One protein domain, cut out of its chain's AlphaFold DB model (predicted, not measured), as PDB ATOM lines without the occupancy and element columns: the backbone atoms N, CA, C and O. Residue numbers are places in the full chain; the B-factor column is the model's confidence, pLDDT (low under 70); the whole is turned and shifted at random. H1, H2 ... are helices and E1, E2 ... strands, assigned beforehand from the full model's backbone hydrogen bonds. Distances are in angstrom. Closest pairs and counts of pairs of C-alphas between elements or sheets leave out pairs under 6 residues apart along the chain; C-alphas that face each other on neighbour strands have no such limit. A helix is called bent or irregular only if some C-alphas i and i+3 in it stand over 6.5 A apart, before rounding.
ATOM      1  N   GLU A 198     -47.120 -23.885  40.130       93.62
ATOM      2  CA  GLU A 198     -46.729 -24.760  41.226       93.62
ATOM      3  C   GLU A 198     -46.396 -26.158  40.697       93.62
ATOM      4  O   GLU A 198     -47.261 -26.886  40.210       93.62
ATOM      5  N   VAL A 199     -45.123 -26.539  40.804       94.44
ATOM      6  CA  VAL A 199     -44.666 -27.902  40.524       94.44
ATOM      7  C   VAL A 199     -44.840 -28.729  41.799       94.44
ATOM      8  O   VAL A 199     -44.139 -28.524  42.788       94.44
ATOM      9  N   SER A 200     -45.784 -29.670  41.780       95.44
ATOM     10  CA  SER A 200     -46.060 -30.568  42.902       95.44
ATOM     11  C   SER A 200     -45.354 -31.918  42.717       95.44
ATOM     12  O   SER A 200     -45.753 -32.704  41.851       95.44
ATOM     13  N   PRO A 201     -44.370 -32.285  43.559       93.69
ATOM     14  CA  PRO A 201     -43.679 -33.571  43.436       93.69
ATOM     15  C   PRO A 201     -44.617 -34.773  43.651       93.69
ATOM     16  O   PRO A 201     -44.333 -35.879  43.203       93.69
ATOM     17  N   ASN A 202     -45.754 -34.588  44.323       95.69
ATOM     18  CA  ASN A 202     -46.717 -35.666  44.548       95.69
ATOM     19  C   ASN A 202     -47.787 -35.774  43.451       95.69
ATOM     20  O   ASN A 202     -48.413 -36.827  43.346       95.69
ATOM     21  N   ASP A 203     -47.952 -34.746  42.615       97.00
ATOM     22  CA  ASP A 203     -48.833 -34.758  41.446       97.00
ATOM     23  C   ASP A 203     -48.007 -34.553  40.168       97.00
ATOM     24  O   ASP A 203     -47.834 -33.444  39.654       97.00
ATOM     25  N   LEU A 204     -47.468 -35.663  39.657       96.69
ATOM     26  CA  LEU A 204     -46.642 -35.662  38.450       96.69
ATOM     27  C   LEU A 204     -47.417 -35.182  37.216       96.69
ATOM     28  O   LEU A 204     -46.810 -34.613  36.318       96.69
ATOM     29  N   LEU A 205     -48.738 -35.381  37.161       94.75
ATOM     30  CA  LEU A 205     -49.544 -34.982  36.007       94.75
ATOM     31  C   LEU A 205     -49.769 -33.465  35.985       94.75
ATOM     32  O   LEU A 205     -49.684 -32.839  34.929       94.75
ATOM     33  N   LEU A 206     -50.041 -32.858  37.145       94.81
ATOM     34  CA  LEU A 206     -50.074 -31.401  37.280       94.81
ATOM     35  C   LEU A 206     -48.708 -30.789  36.958       94.81
ATOM     36  O   LEU A 206     -48.631 -29.885  36.131       94.81
ATOM     37  N   SER A 207     -47.641 -31.332  37.542       96.31
ATOM     38  CA  SER A 207     -46.275 -30.864  37.293       96.31
ATOM     39  C   SER A 207     -45.891 -30.957  35.823       96.31
ATOM     40  O   SER A 207     -45.359 -30.004  35.273       96.31
ATOM     41  N   ASN A 208     -46.218 -32.063  35.153       95.25
ATOM     42  CA  ASN A 208     -45.946 -32.235  33.729       95.25
ATOM     43  C   ASN A 208     -46.605 -31.150  32.870       95.25
ATOM     44  O   ASN A 208     -45.969 -30.665  31.941       95.25
ATOM     45  N   ARG A 209     -47.833 -30.728  33.204       90.50
ATOM     46  CA  ARG A 209     -48.504 -29.615  32.516       90.50
ATOM     47  C   ARG A 209     -47.765 -28.293  32.717       90.50
ATOM     48  O   ARG A 209     -47.469 -27.622  31.738       90.50
ATOM     49  N   VAL A 210     -47.398 -27.972  33.959       93.38
ATOM     50  CA  VAL A 210     -46.637 -26.749  34.282       93.38
ATOM     51  C   VAL A 210     -45.284 -26.732  33.562       93.38
ATOM     52  O   VAL A 210     -44.860 -25.697  33.051       93.38
ATOM     53  N   LEU A 211     -44.597 -27.876  33.494       92.75
ATOM     54  CA  LEU A 211     -43.305 -27.992  32.817       92.75
ATOM     55  C   LEU A 211     -43.426 -27.891  31.294       92.75
ATOM     56  O   LEU A 211     -42.577 -27.247  30.680       92.75
ATOM     57  N   ASP A 212     -44.481 -28.452  30.697       89.44
ATOM     58  CA  ASP A 212     -44.765 -28.297  29.265       89.44
ATOM     59  C   ASP A 212     -45.034 -26.826  28.909       89.44
ATOM     60  O   ASP A 212     -44.413 -26.287  27.996       89.44
ATOM     61  N   GLU A 213     -45.859 -26.137  29.707       87.56
ATOM     62  CA  GLU A 213     -46.134 -24.696  29.569       87.56
ATOM     63  C   GLU A 213     -44.881 -23.825  29.756       87.56
ATOM     64  O   GLU A 213     -44.797 -22.720  29.219       87.56
ATOM     65  N   SER A 214     -43.896 -24.332  30.498       89.00
ATOM     66  CA  SER A 214     -42.618 -23.664  30.761       89.00
ATOM     67  C   SER A 214     -41.510 -24.062  29.776       89.00
ATOM     68  O   SER A 214     -40.359 -23.689  29.981       89.00
ATOM     69  N   ASN A 215     -41.821 -24.827  28.722       89.25
ATOM     70  CA  ASN A 215     -40.863 -25.343  27.734       89.25
ATOM     71  C   ASN A 215     -39.720 -26.197  28.333       89.25
ATOM     72  O   ASN A 215     -38.597 -26.216  27.813       89.25
ATOM     73  N   PHE A 216     -39.982 -26.916  29.429       91.94
ATOM     74  CA  PHE A 216     -39.077 -27.926  29.983       91.94
ATOM     75  C   PHE A 216     -39.535 -29.313  29.525       91.94
ATOM     76  O   PHE A 216     -40.514 -29.856  30.037       91.94
ATOM     77  N   HIS A 217     -38.825 -29.906  28.560       91.50
ATOM     78  CA  HIS A 217     -39.242 -31.151  27.910       91.50
ATOM     79  C   HIS A 217     -38.298 -32.322  28.245       91.50
ATOM     80  O   HIS A 217     -37.402 -32.654  27.460       91.50
ATOM     81  N   PRO A 218     -38.485 -32.986  29.399       93.12
ATOM     82  CA  PRO A 218     -37.734 -34.175  29.767       93.12
ATOM     83  C   PRO A 218     -38.109 -35.350  28.855       93.12
ATOM     84  O   PRO A 218     -39.289 -35.643  28.644       93.12
ATOM     85  N   VAL A 219     -37.103 -36.027  28.300       91.69
ATOM     86  CA  VAL A 219     -37.258 -37.141  27.357       91.69
ATOM     87  C   VAL A 219     -36.522 -38.369  27.866       91.69
ATOM     88  O   VAL A 219     -35.351 -38.298  28.228       91.69
ATOM     89  N   PHE A 220     -37.193 -39.510  27.832       91.75
ATOM     90  CA  PHE A 220     -36.596 -40.814  28.114       91.75
ATOM     91  C   PHE A 220     -37.022 -41.852  27.076       91.75
ATOM     92  O   PHE A 220     -37.905 -41.600  26.251       91.75
ATOM     93  N   GLU A 221     -36.358 -42.999  27.075       90.75
ATOM     94  CA  GLU A 221     -36.664 -44.113  26.184       90.75
ATOM     95  C   GLU A 221     -37.417 -45.197  26.949       90.75
ATOM     96  O   GLU A 221     -36.921 -45.686  27.956       90.75
ATOM     97  N   ILE A 222     -38.620 -45.541  26.484       89.50
ATOM     98  CA  ILE A 222     -39.422 -46.645  27.025       89.50
ATOM     99  C   ILE A 222     -39.852 -47.527  25.857       89.50
ATOM    100  O   ILE A 222     -40.395 -47.018  24.869       89.50
ATOM    101  N   ASN A 223     -39.667 -48.842  25.978       90.06
ATOM    102  CA  ASN A 223     -39.951 -49.826  24.931       90.06
ATOM    103  C   ASN A 223     -39.262 -49.494  23.588       90.06
ATOM    104  O   ASN A 223     -39.877 -49.611  22.527       90.06
ATOM    105  N   GLY A 224     -38.009 -49.029  23.623       81.38
ATOM    106  CA  GLY A 224     -37.239 -48.713  22.413       81.38
ATOM    107  C   GLY A 224     -37.657 -47.423  21.692       81.38
ATOM    108  O   GLY A 224     -37.325 -47.233  20.522       81.38
ATOM    109  N   ALA A 225     -38.451 -46.560  22.337       72.81
ATOM    110  CA  ALA A 225     -38.937 -45.316  21.748       72.81
ATOM    111  C   ALA A 225     -38.737 -44.121  22.687       72.81
ATOM    112  O   ALA A 225     -39.156 -44.149  23.846       72.81
ATOM    113  N   HIS A 226     -38.174 -43.033  22.158       82.00
ATOM    114  CA  HIS A 226     -38.090 -41.762  22.876       82.00
ATOM    115  C   HIS A 226     -39.475 -41.136  23.048       82.00
ATOM    116  O   HIS A 226     -40.234 -40.991  22.086       82.00
ATOM    117  N   ARG A 227     -39.791 -40.722  24.275       82.81
ATOM    118  CA  ARG A 227     -41.055 -40.070  24.628       82.81
ATOM    119  C   ARG A 227     -40.804 -38.833  25.470       82.81
ATOM    120  O   ARG A 227     -39.922 -38.833  26.327       82.81
ATOM    121  N   HIS A 228     -41.622 -37.808  25.255       87.00
ATOM    122  CA  HIS A 228     -41.706 -36.672  26.163       87.00
ATOM    123  C   HIS A 228     -42.429 -37.123  27.425       87.00
ATOM    124  O   HIS A 228     -43.574 -37.570  27.368       87.00
ATOM    125  N   PHE A 229     -41.766 -37.015  28.569       93.94
ATOM    126  CA  PHE A 229     -42.360 -37.444  29.825       93.94
ATOM    127  C   PHE A 229     -43.551 -36.566  30.221       93.94
ATOM    128  O   PHE A 229     -44.519 -37.077  30.781       93.94
ATOM    129  N   VAL A 230     -43.530 -35.282  29.843       92.12
ATOM    130  CA  VAL A 230     -44.643 -34.343  30.063       92.12
ATOM    131  C   VAL A 230     -45.940 -34.753  29.354       92.12
ATOM    132  O   VAL A 230     -47.021 -34.464  29.854       92.12
ATOM    133  N   ASP A 231     -45.844 -35.520  28.263       87.12
ATOM    134  CA  ASP A 231     -46.998 -36.055  27.529       87.12
ATOM    135  C   ASP A 231     -47.565 -37.349  28.145       87.12
ATOM    136  O   ASP A 231     -48.547 -37.902  27.641       87.12
ATOM    137  N   SER A 232     -46.948 -37.880  29.207       90.50
ATOM    138  CA  SER A 232     -47.383 -39.142  29.798       90.50
ATOM    139  C   SER A 232     -48.769 -39.012  30.446       90.50
ATOM    140  O   SER A 232     -48.935 -38.237  31.392       90.50
ATOM    141  N   PRO A 233     -49.762 -39.830  30.041       89.44
ATOM    142  CA  PRO A 233     -51.054 -39.881  30.720       89.44
ATOM    143  C   PRO A 233     -50.975 -40.626  32.063       89.44
ATOM    144  O   PRO A 233     -51.916 -40.580  32.853       89.44
ATOM    145  N   ARG A 234     -49.888 -41.375  32.302       96.00
ATOM    146  CA  ARG A 234     -49.660 -42.208  33.492       96.00
ATOM    147  C   ARG A 234     -48.182 -42.131  33.917       96.00
ATOM    148  O   ARG A 234     -47.491 -43.150  33.895       96.00
ATOM    149  N   PRO A 235     -47.692 -40.952  34.347       96.38
ATOM    150  CA  PRO A 235     -46.261 -40.698  34.548       96.38
ATOM    151  C   PRO A 235     -45.596 -41.658  35.543       96.38
ATOM    152  O   PRO A 235     -44.471 -42.095  35.330       96.38
ATOM    153  N   ALA A 236     -46.302 -42.055  36.605       97.06
ATOM    154  CA  ALA A 236     -45.780 -43.018  37.574       97.06
ATOM    155  C   ALA A 236     -45.577 -44.428  36.979       97.06
ATOM    156  O   ALA A 236     -44.609 -45.101  37.320       97.06
ATOM    157  N   GLU A 237     -46.466 -44.881  36.089       97.00
ATOM    158  CA  GLU A 237     -46.347 -46.197  35.444       97.00
ATOM    159  C   GLU A 237     -45.269 -46.197  34.356       97.00
ATOM    160  O   GLU A 237     -44.521 -47.170  34.227       97.00
ATOM    161  N   ASP A 238     -45.122 -45.088  33.630       96.62
ATOM    162  CA  ASP A 238     -44.035 -44.918  32.667       96.62
ATOM    163  C   ASP A 238     -42.669 -44.925  33.377       96.62
ATOM    164  O   ASP A 238     -41.770 -45.641  32.946       96.62
ATOM    165  N   LEU A 239     -42.524 -44.248  34.525       97.88
ATOM    166  CA  LEU A 239     -41.296 -44.309  35.333       97.88
ATOM    167  C   LEU A 239     -41.000 -45.716  35.862       97.88
ATOM    168  O   LEU A 239     -39.849 -46.140  35.828       97.88
ATOM    169  N   LYS A 240     -42.016 -46.464  36.318       97.88
ATOM    170  CA  LYS A 240     -41.843 -47.873  36.723       97.88
ATOM    171  C   LYS A 240     -41.367 -48.738  35.558       97.88
ATOM    172  O   LYS A 240     -40.544 -49.630  35.755       97.88
ATOM    173  N   THR A 241     -41.900 -48.495  34.364       97.38
ATOM    174  CA  THR A 241     -41.510 -49.218  33.148       97.38
ATOM    175  C   THR A 241     -40.066 -48.890  32.781       97.38
ATOM    176  O   THR A 241     -39.251 -49.803  32.673       97.38
ATOM    177  N   TRP A 242     -39.727 -47.599  32.720       97.81
ATOM    178  CA  TRP A 242     -38.364 -47.121  32.491       97.81
ATOM    179  C   TRP A 242     -37.367 -47.703  33.504       97.81
ATOM    180  O   TRP A 242     -36.309 -48.192  33.115       97.81
ATOM    181  N   ALA A 243     -37.722 -47.718  34.795       97.94
ATOM    182  CA  ALA A 243     -36.881 -48.263  35.858       97.94
ATOM    183  C   ALA A 243     -36.544 -49.743  35.619       97.94
ATOM    184  O   ALA A 243     -35.378 -50.126  35.690       97.94
ATOM    185  N   ARG A 244     -37.538 -50.567  35.259       97.62
ATOM    186  CA  ARG A 244     -37.327 -51.993  34.957       97.62
ATOM    187  C   ARG A 244     -36.436 -52.205  33.736       97.62
ATOM    188  O   ARG A 244     -35.554 -53.055  33.786       97.62
ATOM    189  N   GLU A 245     -36.662 -51.440  32.668       96.69
ATOM    190  CA  GLU A 245     -35.867 -51.517  31.433       96.69
ATOM    191  C   GLU A 245     -34.397 -51.138  31.663       96.69
ATOM    192  O   GLU A 245     -33.515 -51.682  31.006       96.69
ATOM    193  N   ASN A 246     -34.128 -50.265  32.640       96.88
ATOM    194  CA  ASN A 246     -32.788 -49.775  32.964       96.88
ATOM    195  C   ASN A 246     -32.205 -50.396  34.248       96.88
ATOM    196  O   ASN A 246     -31.257 -49.856  34.819       96.88
ATOM    197  N   HIS A 247     -32.764 -51.520  34.714       97.44
ATOM    198  CA  HIS A 247     -32.307 -52.259  35.899       97.44
ATOM    199  C   HIS A 247     -32.195 -51.401  37.178       97.44
ATOM    200  O   HIS A 247     -31.226 -51.503  37.932       97.44
ATOM    201  N   ARG A 248     -33.189 -50.540  37.427       97.69
ATOM    202  CA  ARG A 248     -33.301 -49.695  38.626       97.69
ATOM    203  C   ARG A 248     -34.539 -50.045  39.451       97.69
ATOM    204  O   ARG A 248     -35.570 -50.443  38.910       97.69
ATOM    205  N   GLU A 249     -34.444 -49.818  40.759       97.94
ATOM    206  CA  GLU A 249     -35.582 -49.934  41.674       97.94
ATOM    207  C   GLU A 249     -36.609 -48.818  41.393       97.94
ATOM    208  O   GLU A 249     -36.241 -47.633  41.398       97.94
ATOM    209  N   PRO A 250     -37.892 -49.139  41.141       98.19
ATOM    210  CA  PRO A 250     -38.904 -48.137  40.804       98.19
ATOM    211  C   PRO A 250     -39.094 -47.047  41.865       98.19
ATOM    212  O   PRO A 250     -39.334 -45.888  41.527       98.19
ATOM    213  N   GLU A 251     -38.972 -47.397  43.143       97.81
ATOM    214  CA  GLU A 251     -39.090 -46.481  44.277       97.81
ATOM    215  C   GLU A 251     -37.966 -45.442  44.270       97.81
ATOM    216  O   GLU A 251     -38.213 -44.270  44.552       97.81
ATOM    217  N   LEU A 252     -36.754 -45.851  43.884       97.50
ATOM    218  CA  LEU A 252     -35.595 -44.968  43.779       97.50
ATOM    219  C   LEU A 252     -35.757 -43.976  42.620       97.50
ATOM    220  O   LEU A 252     -35.512 -42.782  42.786       97.50
ATOM    221  N   VAL A 253     -36.240 -44.443  41.465       98.06
ATOM    222  CA  VAL A 253     -36.542 -43.576  40.312       98.06
ATOM    223  C   VAL A 253     -37.664 -42.588  40.643       98.06
ATOM    224  O   VAL A 253     -37.586 -41.408  40.292       98.06
ATOM    225  N   LEU A 254     -38.694 -43.044  41.362       97.88
ATOM    226  CA  LEU A 254     -39.772 -42.175  41.822       97.88
ATOM    227  C   LEU A 254     -39.269 -41.136  42.839       97.88
ATOM    228  O   LEU A 254     -39.692 -39.986  42.795       97.88
ATOM    229  N   ALA A 255     -38.354 -41.504  43.737       97.81
ATOM    230  CA  ALA A 255     -37.714 -40.549  44.639       97.81
ATOM    231  C   ALA A 255     -36.885 -39.510  43.862       97.81
ATOM    232  O   ALA A 255     -36.992 -38.316  44.141       97.81
ATOM    233  N   ALA A 256     -36.144 -39.939  42.835       98.19
ATOM    234  CA  ALA A 256     -35.341 -39.060  41.990       98.19
ATOM    235  C   ALA A 256     -36.191 -38.025  41.226       98.19
ATOM    236  O   ALA A 256     -35.889 -36.832  41.285       98.19
ATOM    237  N   ILE A 257     -37.293 -38.429  40.572       98.19
ATOM    238  CA  ILE A 257     -38.173 -37.466  39.876       98.19
ATOM    239  C   ILE A 257     -38.832 -36.489  40.859       98.19
ATOM    240  O   ILE A 257     -38.988 -35.309  40.556       98.19
ATOM    241  N   LYS A 258     -39.196 -36.961  42.060       98.00
ATOM    242  CA  LYS A 258     -39.798 -36.118  43.097       98.00
ATOM    243  C   LYS A 258     -38.809 -35.086  43.611       98.00
ATOM    244  O   LYS A 258     -39.179 -33.926  43.772       98.00
ATOM    245  N   ALA A 259     -37.562 -35.495  43.831       98.06
ATOM    246  CA  ALA A 259     -36.485 -34.597  44.215       98.06
ATOM    247  C   ALA A 259     -36.227 -33.541  43.134       98.06
ATOM    248  O   ALA A 259     -36.152 -32.358  43.470       98.06
ATOM    249  N   LEU A 260     -36.192 -33.948  41.855       97.69
ATOM    250  CA  LEU A 260     -36.101 -33.033  40.716       97.69
ATOM    251  C   LEU A 260     -37.239 -32.006  40.755       97.69
ATOM    252  O   LEU A 260     -36.979 -30.810  40.822       97.69
ATOM    253  N   TYR A 261     -38.495 -32.458  40.771       97.38
ATOM    254  CA  TYR A 261     -39.672 -31.584  40.680       97.38
ATOM    255  C   TYR A 261     -39.809 -30.641  41.881       97.38
ATOM    256  O   TYR A 261     -40.168 -29.482  41.703       97.38
ATOM    257  N   ALA A 262     -39.466 -31.099  43.087       97.44
ATOM    258  CA  ALA A 262     -39.515 -30.273  44.293       97.44
ATOM    259  C   ALA A 262     -38.518 -29.100  44.271       97.44
ATOM    260  O   ALA A 262     -38.779 -28.063  44.879       97.44
ATOM    261  N   HIS A 263     -37.377 -29.254  43.591       97.75
ATOM    262  CA  HIS A 263     -36.291 -28.269  43.620       97.75
ATOM    263  C   HIS A 263     -36.133 -27.498  42.311       97.75
ATOM    264  O   HIS A 263     -35.551 -26.416  42.330       97.75
ATOM    265  N   LEU A 264     -36.690 -27.989  41.201       96.56
ATOM    266  CA  LEU A 264     -36.577 -27.363  39.885       96.56
ATOM    267  C   LEU A 264     -36.976 -25.870  39.870       96.56
ATOM    268  O   LEU A 264     -36.211 -25.088  39.309       96.56
ATOM    269  N   PRO A 265     -38.064 -25.413  40.535       96.44
ATOM    270  CA  PRO A 265     -38.420 -23.987  40.566       96.44
ATOM    271  C   PRO A 265     -37.417 -23.087  41.304       96.44
ATOM    272  O   PRO A 265     -37.454 -21.870  41.147       96.44
ATOM    273  N   ARG A 266     -36.541 -23.664  42.141       95.50
ATOM    274  CA  ARG A 266     -35.507 -22.933  42.892       95.50
ATOM    275  C   ARG A 266     -34.222 -22.746  42.085       95.50
ATOM    276  O   ARG A 266     -33.358 -21.977  42.501       95.50
ATOM    277  N   LEU A 267     -34.073 -23.455  40.969       96.19
ATOM    278  CA  LEU A 267     -32.877 -23.402  40.139       96.19
ATOM    279  C   LEU A 267     -32.984 -22.248  39.142       96.19
ATOM    280  O   LEU A 267     -34.004 -22.063  38.483       96.19
ATOM    281  N   SER A 268     -31.909 -21.476  39.016       94.38
ATOM    282  CA  SER A 268     -31.798 -20.385  38.044       94.38
ATOM    283  C   SER A 268     -30.756 -20.716  36.975       94.38
ATOM    284  O   SER A 268     -29.900 -21.575  37.175       94.38
ATOM    285  N   GLY A 269     -30.824 -20.051  35.820       93.44
ATOM    286  CA  GLY A 269     -29.840 -20.216  34.741       93.44
ATOM    287  C   GLY A 269     -30.018 -21.458  33.861       93.44
ATOM    288  O   GLY A 269     -29.261 -21.615  32.906       93.44
ATOM    289  N   LEU A 270     -31.028 -22.291  34.137       94.88
ATOM    290  CA  LEU A 270     -31.455 -23.366  33.240       94.88
ATOM    291  C   LEU A 270     -32.032 -22.792  31.941       94.88
ATOM    292  O   LEU A 270     -32.414 -21.619  31.877       94.88
ATOM    293  N   LYS A 271     -32.122 -23.623  30.903       93.19
ATOM    294  CA  LYS A 271     -32.585 -23.221  29.569       93.19
ATOM    295  C   LYS A 271     -33.902 -23.890  29.192       93.19
ATOM    296  O   LYS A 271     -34.147 -25.042  29.536       93.19
ATOM    297  N   GLU A 272     -34.742 -23.203  28.437       91.56
ATOM    298  CA  GLU A 272     -35.861 -23.845  27.748       91.56
ATOM    299  C   GLU A 272     -35.315 -24.889  26.750       91.56
ATOM    300  O   GLU A 272     -34.308 -24.646  26.064       91.56
ATOM    301  N   GLY A 273     -35.940 -26.071  26.686       89.00
ATOM    302  CA  GLY A 273     -35.569 -27.123  25.736       89.00
ATOM    303  C   GLY A 273     -35.702 -28.564  26.238       89.00
ATOM    304  O   GLY A 273     -36.455 -28.877  27.164       89.00
ATOM    305  N   LYS A 274     -34.983 -29.463  25.554       88.19
ATOM    306  CA  LYS A 274     -35.007 -30.911  25.784       88.19
ATOM    307  C   LYS A 274     -33.957 -31.314  26.813       88.19
ATOM    308  O   LYS A 274     -32.814 -30.876  26.737       88.19
ATOM    309  N   TYR A 275     -34.335 -32.232  27.694       93.69
ATOM    310  CA  TYR A 275     -33.428 -32.814  28.679       93.69
ATOM    311  C   TYR A 275     -33.449 -34.343  28.608       93.69
ATOM    312  O   TYR A 275     -34.523 -34.940  28.501       93.69
ATOM    313  N   ALA A 276     -32.282 -34.983  28.667       94.88
ATOM    314  CA  ALA A 276     -32.132 -36.436  28.716       94.88
ATOM    315  C   ALA A 276     -32.558 -36.968  30.097       94.88
ATOM    316  O   ALA A 276     -31.743 -37.203  30.985       94.88
ATOM    317  N   LEU A 277     -33.868 -37.142  30.295       96.75
ATOM    318  CA  LEU A 277     -34.453 -37.530  31.578       96.75
ATOM    319  C   LEU A 277     -33.892 -38.849  32.100       96.75
ATOM    320  O   LEU A 277     -33.682 -38.966  33.300       96.75
ATOM    321  N   GLY A 278     -33.616 -39.817  31.226       95.31
ATOM    322  CA  GLY A 278     -33.018 -41.080  31.658       95.31
ATOM    323  C   GLY A 278     -31.658 -40.890  32.343       95.31
ATOM    324  O   GLY A 278     -31.431 -41.420  33.428       95.31
ATOM    325  N   GLU A 279     -30.785 -40.067  31.755       95.94
ATOM    326  CA  GLU A 279     -29.474 -39.736  32.329       95.94
ATOM    327  C   GLU A 279     -29.615 -38.925  33.623       95.94
ATOM    328  O   GLU A 279     -28.969 -39.252  34.622       95.94
ATOM    329  N   MET A 280     -30.525 -37.938  33.647       97.88
ATOM    330  CA  MET A 280     -30.840 -37.182  34.867       97.88
ATOM    331  C   MET A 280     -31.281 -38.107  36.000       97.88
ATOM    332  O   MET A 280     -30.784 -37.988  37.115       97.88
ATOM    333  N   LEU A 281     -32.199 -39.040  35.733       98.06
ATOM    334  CA  LEU A 281     -32.742 -39.935  36.753       98.06
ATOM    335  C   LEU A 281     -31.674 -40.871  37.318       98.06
ATOM    336  O   LEU A 281     -31.643 -41.064  38.531       98.06
ATOM    337  N   HIS A 282     -30.781 -41.409  36.481       97.44
ATOM    338  CA  HIS A 282     -29.653 -42.210  36.962       97.44
ATOM    339  C   HIS A 282     -28.757 -41.420  37.912       97.44
ATOM    340  O   HIS A 282     -28.462 -41.883  39.012       97.44
ATOM    341  N   ARG A 283     -28.369 -40.209  37.512       98.19
ATOM    342  CA  ARG A 283     -27.443 -39.387  38.295       98.19
ATOM    343  C   ARG A 283     -28.067 -38.848  39.569       98.19
ATOM    344  O   ARG A 283     -27.434 -38.894  40.611       98.19
ATOM    345  N   ILE A 284     -29.323 -38.406  39.527       98.25
ATOM    346  CA  ILE A 284     -30.034 -37.971  40.736       98.25
ATOM    347  C   ILE A 284     -30.189 -39.151  41.705       98.25
ATOM    348  O   ILE A 284     -29.976 -38.989  42.904       98.25
ATOM    349  N   ALA A 285     -30.516 -40.348  41.213       97.81
ATOM    350  CA  ALA A 285     -30.607 -41.533  42.061       97.81
ATOM    351  C   ALA A 285     -29.268 -41.862  42.750       97.81
ATOM    352  O   ALA A 285     -29.243 -42.038  43.967       97.81
ATOM    353  N   ASP A 286     -28.169 -41.908  41.993       97.38
ATOM    354  CA  ASP A 286     -26.868 -42.363  42.496       97.38
ATOM    355  C   ASP A 286     -26.112 -41.275  43.279       97.38
ATOM    356  O   ASP A 286     -25.600 -41.534  44.367       97.38
ATOM    357  N   GLU A 287     -26.047 -40.053  42.745       98.06
ATOM    358  CA  GLU A 287     -25.221 -38.964  43.284       98.06
ATOM    359  C   GLU A 287     -25.939 -38.132  44.353       98.06
ATOM    360  O   GLU A 287     -25.272 -37.443  45.121       98.06
ATOM    361  N   ILE A 288     -27.277 -38.170  44.415       97.88
ATOM    362  CA  ILE A 288     -28.060 -37.374  45.374       97.88
ATOM    363  C   ILE A 288     -28.810 -38.273  46.353       97.88
ATOM    364  O   ILE A 288     -28.600 -38.156  47.558       97.88
ATOM    365  N   ILE A 289     -29.680 -39.164  45.865       97.69
ATOM    366  CA  ILE A 289     -30.570 -39.938  46.747       97.69
ATOM    367  C   ILE A 289     -29.786 -40.979  47.553       97.69
ATOM    368  O   ILE A 289     -29.893 -40.999  48.775       97.69
ATOM    369  N   LEU A 290     -28.982 -41.823  46.898       96.50
ATOM    370  CA  LEU A 290     -28.201 -42.864  47.582       96.50
ATOM    371  C   LEU A 290     -27.028 -42.304  48.397       96.50
ATOM    372  O   LEU A 290     -26.639 -42.909  49.392       96.50
ATOM    373  N   ALA A 291     -26.477 -41.162  47.988       96.56
ATOM    374  CA  ALA A 291     -25.414 -40.468  48.712       96.56
ATOM    375  C   ALA A 291     -25.934 -39.559  49.845       96.56
ATOM    376  O   ALA A 291     -25.129 -38.906  50.507       96.56
ATOM    377  N   GLU A 292     -27.257 -39.511  50.056       97.19
ATOM    378  CA  GLU A 292     -27.926 -38.702  51.083       97.19
ATOM    379  C   GLU A 292     -27.535 -37.210  51.039       97.19
ATOM    380  O   GLU A 292     -27.357 -36.554  52.067       97.19
ATOM    381  N   VAL A 293     -27.394 -36.651  49.832       97.31
ATOM    382  CA  VAL A 293     -27.052 -35.233  49.647       97.31
ATOM    383  C   VAL A 293     -28.240 -34.351  50.029       97.31
ATOM    384  O   VAL A 293     -29.341 -34.490  49.494       97.31
ATOM    385  N   ASP A 294     -28.001 -33.389  50.918       97.56
ATOM    386  CA  ASP A 294     -29.013 -32.421  51.337       97.56
ATOM    387  C   ASP A 294     -29.286 -31.371  50.244       97.56
ATOM    388  O   ASP A 294     -28.506 -30.439  50.035       97.56
ATOM    389  N   LEU A 295     -30.428 -31.500  49.561       96.75
ATOM    390  CA  LEU A 295     -30.906 -30.540  48.556       96.75
ATOM    391  C   LEU A 295     -31.467 -29.235  49.154       96.75
ATOM    392  O   LEU A 295     -31.817 -28.318  48.407       96.75
ATOM    393  N   ALA A 296     -31.563 -29.116  50.483       95.06
ATOM    394  CA  ALA A 296     -31.839 -27.836  51.126       95.06
ATOM    395  C   ALA A 296     -30.596 -26.932  51.165       95.06
ATOM    396  O   ALA A 296     -30.755 -25.709  51.174       95.06
ATOM    397  N   ALA A 297     -29.394 -27.520  51.154       96.50
ATOM    398  CA  ALA A 297     -28.125 -26.806  51.140       96.50
ATOM    399  C   ALA A 297     -27.730 -26.347  49.725       96.50
ATOM    400  O   ALA A 297     -27.970 -27.042  48.735       96.50
ATOM    401  N   ASP A 298     -27.036 -25.208  49.634       95.75
ATOM    402  CA  ASP A 298     -26.608 -24.616  48.355       95.75
ATOM    403  C   ASP A 298     -25.740 -25.575  47.524       95.75
ATOM    404  O   ASP A 298     -25.906 -25.682  46.313       95.75
ATOM    405  N   ALA A 299     -24.857 -26.337  48.177       96.06
ATOM    406  CA  ALA A 299     -24.007 -27.318  47.504       96.06
ATOM    407  C   ALA A 299     -24.815 -28.452  46.842       96.06
ATOM    408  O   ALA A 299     -24.458 -28.905  45.754       96.06
ATOM    409  N   GLY A 300     -25.911 -28.893  47.473       97.00
ATOM    410  CA  GLY A 300     -26.807 -29.902  46.908       97.00
ATOM    411  C   GLY A 300     -27.600 -29.364  45.715       97.00
ATOM    412  O   GLY A 300     -27.721 -30.046  44.697       97.00
ATOM    413  N   LEU A 301     -28.078 -28.116  45.799       97.62
ATOM    414  CA  LEU A 301     -28.753 -27.445  44.682       97.62
ATOM    415  C   LEU A 301     -27.830 -27.236  43.481       97.62
ATOM    416  O   LEU A 301     -28.255 -27.466  42.348       97.62
ATOM    417  N   GLU A 302     -26.573 -26.851  43.707       97.31
ATOM    418  CA  GLU A 302     -25.587 -26.704  42.631       97.31
ATOM    419  C   GLU A 302     -25.264 -28.044  41.957       97.31
ATOM    420  O   GLU A 302     -25.155 -28.102  40.730       97.31
ATOM    421  N   LEU A 303     -25.183 -29.143  42.720       97.94
ATOM    422  CA  LEU A 303     -25.027 -30.482  42.146       97.94
ATOM    423  C   LEU A 303     -26.231 -30.864  41.272       97.94
ATOM    424  O   LEU A 303     -26.048 -31.304  40.136       97.94
ATOM    425  N   LEU A 304     -27.458 -30.650  41.761       98.12
ATOM    426  CA  LEU A 304     -28.677 -30.926  40.995       98.12
ATOM    427  C   LEU A 304     -28.739 -30.085  39.713       98.12
ATOM    428  O   LEU A 304     -29.014 -30.618  38.638       98.12
ATOM    429  N   LYS A 305     -28.438 -28.787  39.808       97.88
ATOM    430  CA  LYS A 305     -28.370 -27.881  38.657       97.88
ATOM    431  C   LYS A 305     -27.362 -28.365  37.624       97.88
ATOM    432  O   LYS A 305     -27.699 -28.428  36.447       97.88
ATOM    433  N   LYS A 306     -26.164 -28.765  38.061       97.81
ATOM    434  CA  LYS A 306     -25.133 -29.322  37.181       97.81
ATOM    435  C   LYS A 306     -25.622 -30.574  36.447       97.81
ATOM    436  O   LYS A 306     -25.416 -30.672  35.242       97.81
ATOM    437  N   ILE A 307     -26.296 -31.500  37.139       98.25
ATOM    438  CA  ILE A 307     -26.868 -32.704  36.512       98.25
ATOM    439  C   ILE A 307     -27.880 -32.325  35.420       98.25
ATOM    440  O   ILE A 307     -27.852 -32.905  34.332       98.25
ATOM    441  N   ILE A 308     -28.754 -31.350  35.689       97.38
ATOM    442  CA  ILE A 308     -29.769 -30.885  34.733       97.38
ATOM    443  C   ILE A 308     -29.112 -30.191  33.532       97.38
ATOM    444  O   ILE A 308     -29.432 -30.534  32.395       97.38
ATOM    445  N   ASP A 309     -28.171 -29.273  33.769       95.31
ATOM    446  CA  ASP A 309     -27.435 -28.552  32.721       95.31
ATOM    447  C   ASP A 309     -26.667 -29.519  31.801       95.31
ATOM    448  O   ASP A 309     -26.716 -29.380  30.580       95.31
ATOM    449  N   GLU A 310     -25.997 -30.530  32.363       95.75
ATOM    450  CA  GLU A 310     -25.264 -31.553  31.597       95.75
ATOM    451  C   GLU A 310     -26.196 -32.478  30.801       95.75
ATOM    452  O   GLU A 310     -25.779 -33.051  29.798       95.75
ATOM    453  N   SER A 311     -27.460 -32.588  31.211       95.62
ATOM    454  CA  SER A 311     -28.474 -33.383  30.513       95.62
ATOM    455  C   SER A 311     -29.233 -32.585  29.449       95.62
ATOM    456  O   SER A 311     -30.144 -33.123  28.811       95.62
ATOM    457  N   TYR A 312     -28.908 -31.302  29.259       93.44
ATOM    458  CA  TYR A 312     -29.512 -30.468  28.226       93.44
ATOM    459  C   TYR A 312     -29.092 -30.937  26.831       93.44
ATOM    460  O   TYR A 312     -27.909 -30.991  26.493       93.44
ATOM    461  N   VAL A 313     -30.073 -31.224  25.979       88.62
ATOM    462  CA  VAL A 313     -29.839 -31.644  24.597       88.62
ATOM    463  C   VAL A 313     -29.952 -30.418  23.696       88.62
ATOM    464  O   VAL A 313     -31.051 -29.935  23.434       88.62
ATOM    465  N   ALA A 314     -28.812 -29.928  23.201       73.62
ATOM    466  CA  ALA A 314     -28.708 -28.713  22.382       73.62
ATOM    467  C   ALA A 314     -29.274 -28.841  20.949       73.62
ATOM    468  O   ALA A 314     -29.128 -27.927  20.139       73.62
TER     469      ALA A 314
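Overview. This is residues 198 to 314 of the 459 residues of an uncharacterized protein of candidate division WOR-1 bacterium RIFCSPHIGHO2_01_FULL_53_15 (UniProt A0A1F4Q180). A rounded body has the long helix H3 on one side and a small three-stranded sheet on the other, with H2 across one end between them; the hairpin of helices H4 and H5 fills one flank, and H1 lies on the opposite flank. The printed part has 117 residues, with five named helices and three named strands in the order H1 E1 E2 H2 H3 E3 H4 H5. The class is mostly helix, and the mixed sheet runs E2 E1 E3. The whole is compact, with a radius of gyration of the C-alphas of 13.0 A and spans of 36 by 30 by 28 A.

Arrangement. Start at H1, residues 204 to 213, which only grazes the sheet with residues 208 to 212. Next come E1, residues 216 to 222, and E2, residues 225 to 228, an antiparallel hairpin; look for N 227 and O 220, 2.9 A apart, within hydrogen-bond range. H2, residues 235 to 245, only grazes the sheet; it only just touches H1, only at their ends, with 3 pairs of C-alphas within 8 A, the closest being Leu 204 and Pro 235 at 6.4 A. H3, residues 250 to 266, is not on the sheet; it touches H2 with residues 250 to 254 alone, the closest C-alphas being Lys 240 and Pro 250 at 5.0 A, at a steep tilt of 52 degrees, opposite ways. E3, residues 273 to 276, is parallel to E1, with N 219 and O 275 at 2.8 A, within hydrogen-bond range. H4, residues 277 to 289, is on the sheet at a height of 5.3 A, over none of its strands. H4 and H3 touch, about perpendicular at 88 degrees, closest at C-alphas Ala 256 and Ala 285, 5.3 A. H5, residues 298 to 310, only grazes the sheet and touches H4 as a helical hairpin at a shallow tilt of 22 degrees, closest at C-alphas Met 280 and Ile 307, 6.2 A. Every O i to N i+4 pair is within hydrogen-bond range in H1, H2, H4 and H5; in H3 it is 11 of 13.

Along the chain. Find C-alpha 204 at (-46.642, -35.662, 38.450), where H1 begins. E1 measures 19.0 A from first to last C-alpha. From C-alpha 250 at (-38.904, -48.137, 40.804), H3 runs 25.5 A; it is irregular, with C-alphas 262 and 265 7.4 A apart. H5 runs 18.2 A and ends at C-alpha 310, (-25.264, -31.553, 31.597).

Size, cuts and confidence. The two C-alphas farthest apart are those of Gly 224 and Ala 297, 37.3 A. The printed part has no cut, and no link is long. The mean pLDDT of the printed part is 94.6, and no printed residue is under 70.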